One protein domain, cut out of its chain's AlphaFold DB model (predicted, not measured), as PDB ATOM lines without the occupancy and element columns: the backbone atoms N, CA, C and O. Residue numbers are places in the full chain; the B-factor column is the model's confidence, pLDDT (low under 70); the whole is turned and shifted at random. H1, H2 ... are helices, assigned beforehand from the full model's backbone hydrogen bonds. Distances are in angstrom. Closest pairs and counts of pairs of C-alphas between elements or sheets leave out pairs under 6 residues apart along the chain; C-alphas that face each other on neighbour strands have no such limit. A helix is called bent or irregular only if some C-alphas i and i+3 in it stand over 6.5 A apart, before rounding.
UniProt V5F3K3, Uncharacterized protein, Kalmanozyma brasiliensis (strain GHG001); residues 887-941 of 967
ATOM      1  N   ASP A 887     199.215 108.650 100.233       83.62
ATOM      2  CA  ASP A 887     198.026 109.046  99.474       83.62
ATOM      3  C   ASP A 887     197.279 110.193 100.193       83.62
ATOM      4  O   ASP A 887     197.466 110.401 101.399       83.62
ATOM      5  N   PRO A 888     196.448 110.997  99.494       86.56
ATOM      6  CA  PRO A 888     195.806 112.181 100.080       86.56
ATOM      7  C   PRO A 888     194.787 111.862 101.187       86.56
ATOM      8  O   PRO A 888     194.397 112.758 101.932       86.56
ATOM      9  N   ASP A 889     194.365 110.603 101.306       88.38
ATOM     10  CA  ASP A 889     193.545 110.083 102.401       88.38
ATOM     11  C   ASP A 889     194.367 109.690 103.644       88.38
ATOM     12  O   ASP A 889     193.779 109.368 104.674       88.38
ATOM     13  N   GLY A 890     195.703 109.715 103.567       86.31
ATOM     14  CA  GLY A 890     196.635 109.276 104.608       86.31
ATOM     15  C   GLY A 890     197.084 107.814 104.519       86.31
ATOM     16  O   GLY A 890     197.794 107.364 105.418       86.31
ATOM     17  N   GLY A 891     196.664 107.081 103.483       89.38
ATOM     18  CA  GLY A 891     197.050 105.695 103.216       89.38
ATOM     19  C   GLY A 891     198.327 105.578 102.378       89.38
ATOM     20  O   GLY A 891     199.155 106.491 102.342       89.38
ATOM     21  N   GLY A 892     198.517 104.425 101.728       88.75
ATOM     22  CA  GLY A 892     199.588 104.190 100.743       88.75
ATOM     23  C   GLY A 892     201.030 104.099 101.279       88.75
ATOM     24  O   GLY A 892     201.896 103.529 100.612       88.75
ATOM     25  N   ARG A 893     201.306 104.595 102.495       91.25
ATOM     26  CA  ARG A 893     202.661 104.655 103.073       91.25
ATOM     27  C   ARG A 893     203.333 103.286 103.160       91.25
ATOM     28  O   ARG A 893     202.733 102.307 103.600       91.25
ATOM     29  N   VAL A 894     204.638 103.258 102.878       91.88
ATOM     30  CA  VAL A 894     205.483 102.057 103.025       91.88
ATOM     31  C   VAL A 894     205.470 101.529 104.465       91.88
ATOM     32  O   VAL A 894     205.375 100.323 104.661       91.88
ATOM     33  N   ASP A 895     205.484 102.413 105.466       91.44
ATOM     34  CA  ASP A 895     205.413 102.030 106.885       91.44
ATOM     35  C   ASP A 895     204.111 101.279 107.207       91.44
ATOM     36  O   ASP A 895     204.114 100.285 107.930       91.44
ATOM     37  N   ASP A 896     203.002 101.719 106.608       94.06
ATOM     38  CA  ASP A 896     201.678 101.137 106.815       94.06
ATOM     39  C   ASP A 896     201.518  99.833 106.020       94.06
ATOM     40  O   ASP A 896     200.831  98.914 106.464       94.06
ATOM     41  N   PHE A 897     202.191  99.698 104.875       94.25
ATOM     42  CA  PHE A 897     202.319  98.412 104.190       94.25
ATOM     43  C   PHE A 897     203.106  97.400 105.034       94.25
ATOM     44  O   PHE A 897     202.681  96.253 105.181       94.25
ATOM     45  N   VAL A 898     204.239  97.818 105.611       95.31
ATOM     46  CA  VAL A 898     205.076  96.969 106.471       95.31
ATOM     47  C   VAL A 898     204.326  96.562 107.739       95.31
ATOM     48  O   VAL A 898     204.381  95.388 108.108       95.31
ATOM     49  N   ASP A 899     203.576  97.476 108.364       96.12
ATOM     50  CA  ASP A 899     202.670  97.148 109.468       96.12
ATOM     51  C   ASP A 899     201.629  96.116 109.016       96.12
ATOM     52  O   ASP A 899     201.642  94.998 109.525       96.12
ATOM     53  N   LEU A 900     200.820  96.404 107.986       97.00
ATOM     54  CA  LEU A 900     199.783  95.488 107.493       97.00
ATOM     55  C   LEU A 900     200.314  94.069 107.245       97.00
ATOM     56  O   LEU A 900     199.741  93.096 107.740       97.00
ATOM     57  N   ILE A 901     201.425  93.943 106.512       97.31
ATOM     58  CA  ILE A 901     202.050  92.649 106.215       97.31
ATOM     59  C   ILE A 901     202.548  91.961 107.492       97.31
ATOM     60  O   ILE A 901     202.316  90.764 107.651       97.31
ATOM     61  N   SER A 902     203.160  92.694 108.428       96.12
ATOM     62  CA  SER A 902     203.597  92.137 109.718       96.12
ATOM     63  C   SER A 902     202.416  91.572 110.512       96.12
ATOM     64  O   SER A 902     202.482  90.439 110.982       96.12
ATOM     65  N   ARG A 903     201.306  92.317 110.591       96.56
ATOM     66  CA  ARG A 903     200.073  91.925 111.299       96.56
ATOM     67  C   ARG A 903     199.401  90.708 110.650       96.56
ATOM     68  O   ARG A 903     198.884  89.838 111.342       96.56
ATOM     69  N   CYS A 904     199.440  90.604 109.319       96.50
ATOM     70  CA  CYS A 904     198.925  89.437 108.587       96.50
ATOM     71  C   CYS A 904     199.768  88.165 108.792       96.50
ATOM     72  O   CYS A 904     199.267  87.062 108.564       96.50
ATOM     73  N   LEU A 905     201.037  88.312 109.186       96.06
ATOM     74  CA  LEU A 905     202.016  87.228 109.304       96.06
ATOM     75  C   LEU A 905     202.359  86.839 110.754       96.06
ATOM     76  O   LEU A 905     203.205  85.965 110.946       96.06
ATOM     77  N   GLU A 906     201.704  87.424 111.764       92.69
ATOM     78  CA  GLU A 906     201.896  87.034 113.170       92.69
ATOM     79  C   GLU A 906     201.651  85.534 113.371       92.69
ATOM     80  O   GLU A 906     200.832  84.932 112.676       92.69
ATOM     81  N   LEU A 907     202.393  84.887 114.272       89.69
ATOM     82  CA  LEU A 907     202.362  83.425 114.402       89.69
ATOM     83  C   LEU A 907     201.032  82.925 114.982       89.69
ATOM     84  O   LEU A 907     200.456  81.972 114.446       89.69
ATOM     85  N   ASP A 908     200.522  83.615 116.001       89.62
ATOM     86  CA  ASP A 908     199.270  83.288 116.678       89.62
ATOM     87  C   ASP A 908     198.052  83.632 115.817       89.62
ATOM     88  O   ASP A 908     197.927  84.729 115.273       89.62
ATOM     89  N   ALA A 909     197.122  82.683 115.692       89.62
ATOM     90  CA  ALA A 909     195.963  82.834 114.814       89.62
ATOM     91  C   ALA A 909     194.953  83.887 115.310       89.62
ATOM     92  O   ALA A 909     194.287  84.512 114.489       89.62
ATOM     93  N   GLU A 910     194.854  84.092 116.626       90.50
ATOM     94  CA  GLU A 910     193.965  85.088 117.250       90.50
ATOM     95  C   GLU A 910     194.496  86.523 117.099       90.50
ATOM     96  O   GLU A 910     193.721  87.480 117.084       90.50
ATOM     97  N   SER A 911     195.811  86.662 116.912       93.25
ATOM     98  CA  SER A 911     196.502  87.938 116.696       93.25
ATOM     99  C   SER A 911     196.567  88.346 115.220       93.25
ATOM    100  O   SER A 911     197.171  89.361 114.894       93.25
ATOM    101  N   ARG A 912     195.924  87.606 114.304       96.31
ATOM    102  CA  ARG A 912     195.796  88.011 112.893       96.31
ATOM    103  C   ARG A 912     194.489  88.775 112.649       96.31
ATOM    104  O   ARG A 912     193.438  88.337 113.120       96.31
ATOM    105  N   PRO A 913     194.500  89.854 111.846       96.88
ATOM    106  CA  PRO A 913     193.270  90.484 111.384       96.88
ATOM    107  C   PRO A 913     192.496  89.549 110.439       96.88
ATOM    108  O   PRO A 913     193.077  88.851 109.603       96.88
ATOM    109  N   SER A 914     191.167  89.570 110.528       95.44
ATOM    110  CA  SER A 914     190.282  88.931 109.547       95.44
ATOM    111  C   SER A 914     190.386  89.609 108.173       95.44
ATOM    112  O   SER A 914     190.845  90.744 108.058       95.44
ATOM    113  N   ALA A 915     189.895  88.960 107.112       95.25
ATOM    114  CA  ALA A 915     189.885  89.549 105.767       95.25
ATOM    115  C   ALA A 915     189.104  90.880 105.682       95.25
ATOM    116  O   ALA A 915     189.472  91.758 104.909       95.25
ATOM    117  N   GLU A 916     188.060  91.054 106.498       93.88
ATOM    118  CA  GLU A 916     187.319  92.319 106.609       93.88
ATOM    119  C   GLU A 916     188.127  93.382 107.366       93.88
ATOM    120  O   GLU A 916     188.169  94.541 106.963       93.88
ATOM    121  N   GLN A 917     188.826  92.977 108.431       96.00
ATOM    122  CA  GLN A 917     189.679  93.863 109.223       96.00
ATOM    123  C   GLN A 917     190.911  94.314 108.426       96.00
ATOM    124  O   GLN A 917     191.288  95.476 108.520       96.00
ATOM    125  N   ILE A 918     191.491  93.458 107.578       96.94
ATOM    126  CA  ILE A 918     192.564  93.819 106.633       96.94
ATOM    127  C   ILE A 918     192.153  95.022 105.769       96.94
ATOM    128  O   ILE A 918     192.907  95.988 105.678       96.94
ATOM    129  N   CYS A 919     190.933  95.022 105.222       96.12
ATOM    130  CA  CYS A 919     190.397  96.135 104.429       96.12
ATOM    131  C   CYS A 919     190.194  97.443 105.223       96.12
ATOM    132  O   CYS A 919     189.990  98.486 104.613       96.12
ATOM    133  N   GLN A 920     190.250  97.402 106.558       96.25
ATOM    134  CA  GLN A 920     190.127  98.563 107.449       96.25
ATOM    135  C   GLN A 920     191.490  99.081 107.953       96.25
ATOM    136  O   GLN A 920     191.527  99.954 108.818       96.25
ATOM    137  N   HIS A 921     192.616  98.547 107.469       97.12
ATOM    138  CA  HIS A 921     193.957  99.019 107.836       97.12
ATOM    139  C   HIS A 921     194.275 100.387 107.207       97.12
ATOM    140  O   HIS A 921     193.864 100.638 106.074       97.12
ATOM    141  N   ARG A 922     195.069 101.249 107.868       95.38
ATOM    142  CA  ARG A 922     195.420 102.602 107.371       95.38
ATOM    143  C   ARG A 922     195.982 102.607 105.947       95.38
ATOM    144  O   ARG A 922     195.620 103.461 105.149       95.38
ATOM    145  N   PHE A 923     196.790 101.605 105.605       96.00
ATOM    146  CA  PHE A 923     197.326 101.416 104.250       96.00
ATOM    147  C   PHE A 923     196.244 101.358 103.148       96.00
ATOM    148  O   PHE A 923     196.512 101.791 102.032       96.00
ATOM    149  N   LEU A 924     195.049 100.830 103.453       95.12
ATOM    150  CA  LEU A 924     193.945 100.620 102.501       95.12
ATOM    151  C   LEU A 924     192.727 101.536 102.730       95.12
ATOM    152  O   LEU A 924     191.918 101.691 101.819       95.12
ATOM    153  N   ALA A 925     192.573 102.094 103.934       94.50
ATOM    154  CA  ALA A 925     191.402 102.866 104.368       94.50
ATOM    155  C   ALA A 925     191.736 104.313 104.794       94.50
ATOM    156  O   ALA A 925     190.925 104.970 105.456       94.50
ATOM    157  N   GLY A 926     192.938 104.797 104.467       94.19
ATOM    158  CA  GLY A 926     193.421 106.124 104.843       94.19
ATOM    159  C   GLY A 926     193.530 106.333 106.358       94.19
ATOM    160  O   GLY A 926     193.497 105.386 107.145       94.19
ATOM    161  N   PHE A 927     193.612 107.593 106.794       92.12
ATOM    162  CA  PHE A 927     193.731 108.013 108.200       92.12
ATOM    163  C   PHE A 927     192.659 107.439 109.142       92.12
ATOM    164  O   PHE A 927     192.880 107.414 110.352       92.12
ATOM    165  N   ALA A 928     191.508 107.000 108.623       92.12
ATOM    166  CA  ALA A 928     190.466 106.351 109.417       92.12
ATOM    167  C   ALA A 928     190.841 104.920 109.843       92.12
ATOM    168  O   ALA A 928     190.308 104.417 110.834       92.12
ATOM    169  N   GLY A 929     191.727 104.259 109.092       95.12
ATOM    170  CA  GLY A 929     192.100 102.865 109.290       95.12
ATOM    171  C   GLY A 929     192.998 102.606 110.500       95.12
ATOM    172  O   GLY A 929     193.716 103.480 110.990       95.12
ATOM    173  N   TRP A 930     192.979 101.364 110.985       96.50
ATOM    174  CA  TRP A 930     193.801 100.941 112.120       96.50
ATOM    175  C   TRP A 930     195.267 100.708 111.731       96.50
ATOM    176  O   TRP A 930     195.572 100.434 110.572       96.50
ATOM    177  N   THR A 931     196.153 100.762 112.729       96.00
ATOM    178  CA  THR A 931     197.562 100.329 112.665       96.00
ATOM    179  C   THR A 931     197.996  99.718 113.997       96.00
ATOM    180  O   THR A 931     197.402 100.016 115.038       96.00
ATOM    181  N   GLY A 932     199.066  98.929 113.982       95.81
ATOM    182  CA  GLY A 932     199.692  98.312 115.145       95.81
ATOM    183  C   GLY A 932     199.023  97.007 115.597       95.81
ATOM    184  O   GLY A 932     197.936  96.652 115.124       95.81
ATOM    185  N   PRO A 933     199.676  96.252 116.502       95.38
ATOM    186  CA  PRO A 933     199.183  94.960 116.972       95.38
ATOM    187  C   PRO A 933     197.794  95.094 117.604       95.38
ATOM    188  O   PRO A 933     197.542  95.986 118.420       95.38
ATOM    189  N   LEU A 934     196.886  94.207 117.185       94.69
ATOM    190  CA  LEU A 934     195.465  94.205 117.548       94.69
ATOM    191  C   LEU A 934     194.724  95.526 117.241       94.69
ATOM    192  O   LEU A 934     193.681  95.806 117.835       94.69
ATOM    193  N   GLY A 935     195.223  96.358 116.318       94.50
ATOM    194  CA  GLY A 935     194.661  97.684 116.037       94.50
ATOM    195  C   GLY A 935     193.185  97.662 115.613       94.50
ATOM    196  O   GLY A 935     192.423  98.545 116.007       94.50
ATOM    197  N   TRP A 936     192.745  96.615 114.910       94.00
ATOM    198  CA  TRP A 936     191.341  96.404 114.532       94.00
ATOM    199  C   TRP A 936     190.403  96.255 115.737       94.00
ATOM    200  O   TRP A 936     189.252  96.666 115.656       94.00
ATOM    201  N   GLN A 937     190.884  95.749 116.880       93.50
ATOM    202  CA  GLN A 937     190.089  95.677 118.114       93.50
ATOM    203  C   GLN A 937     189.796  97.071 118.702       93.50
ATOM    204  O   GLN A 937     188.904  97.226 119.536       93.50
ATOM    205  N   ARG A 938     190.547  98.101 118.283       87.81
ATOM    206  CA  ARG A 938     190.380  99.492 118.733       87.81
ATOM    207  C   ARG A 938     189.394 100.280 117.864       87.81
ATOM    208  O   ARG A 938     188.895 101.310 118.320       87.81
ATOM    209  N   LEU A 939     189.058  99.789 116.665       84.38
ATOM    210  CA  LEU A 939     187.968 100.324 115.844       84.38
ATOM    211  C   LEU A 939     186.619  99.928 116.458       84.38
ATOM    212  O   LEU A 939     186.041  98.890 116.152       84.38
ATOM    213  N   ARG A 940     186.097 100.790 117.337       64.06
ATOM    214  CA  ARG A 940     184.807 100.599 118.035       64.06
ATOM    215  C   ARG A 940     183.571 100.668 117.123       64.06
ATOM    216  O   ARG A 940     182.454 100.490 117.598       64.06
ATOM    217  N   SER A 941     183.767 100.937 115.839       67.50
ATOM    218  CA  SER A 941     182.742 100.983 114.800       67.50
ATOM    219  C   SER A 941     183.376 100.582 113.466       67.50
ATOM    220  O   SER A 941     184.467 101.084 113.175       67.50
TER     221      SER A 941
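AT A GLANCE: This is residues 887 to 941 of the 967 residues of an uncharacterized protein of Kalmanozyma brasiliensis (strain GHG001) (UniProt V5F3K3). One helix, H1, runs along one long side of a small domain, and the chain then folds back beside it through three short helices joined by loops: H2, then H3 near the beginning of H1, and last H4, on the side away from H1. The printed part has 55 residues with four named helices in the order H1, H2, H3, H4 and no named strand. The class is all helix, though under half of the residues, 26 of 55, are in named elements. The whole is compact, with a radius of gyration of the C-alphas of 10.4 A and spans of 33 by 25 by 16 A.

IN THESE COORDINATES: H1, residues 894 to 904, begins at C-alpha 894 (205.483, 102.057, 103.025) and is 15.3 A long. H2 is residues 915 to 918, 5.1 A. H3, residues 922 to 928, 6.5 A, is irregular: C-alphas 924 and 927 are 9.3 A apart. H4, residues 935 to 938, 5.4 A, ends at C-alpha 938 (190.380, 99.492, 118.733).

HOW THE PARTS SIT: H1 and H3 touch, about perpendicular at 74 degrees; their closest C-alphas, of Asp 896 and Phe 923, are 5.1 A apart. H1 and H2 are close but not clearly touching, closest at the C-alphas of Leu 900 and Ile 918, 7.5 A. H2 and H4 are also close but not clearly touching, closest at the C-alphas of Gln 917 and Trp 936, 6.1 A. H1 and H4 are apart. In H1 every O i to N i+4 pair is within hydrogen-bond range; in H3 1 of 3 is, and 0 of 4 O i to N i+3 pairs; H2 and H4 are too short for an O i to N i+4 pair.

THE WHOLE: The two C-alphas farthest apart, of Pro 888 and Asp 908, are 33.5 A apart. The printed part has no cut. The link from H2 to H3 is tight, and no link is long. The mean pLDDT of the printed part is 92.4; residues 940 to 941 are under 70.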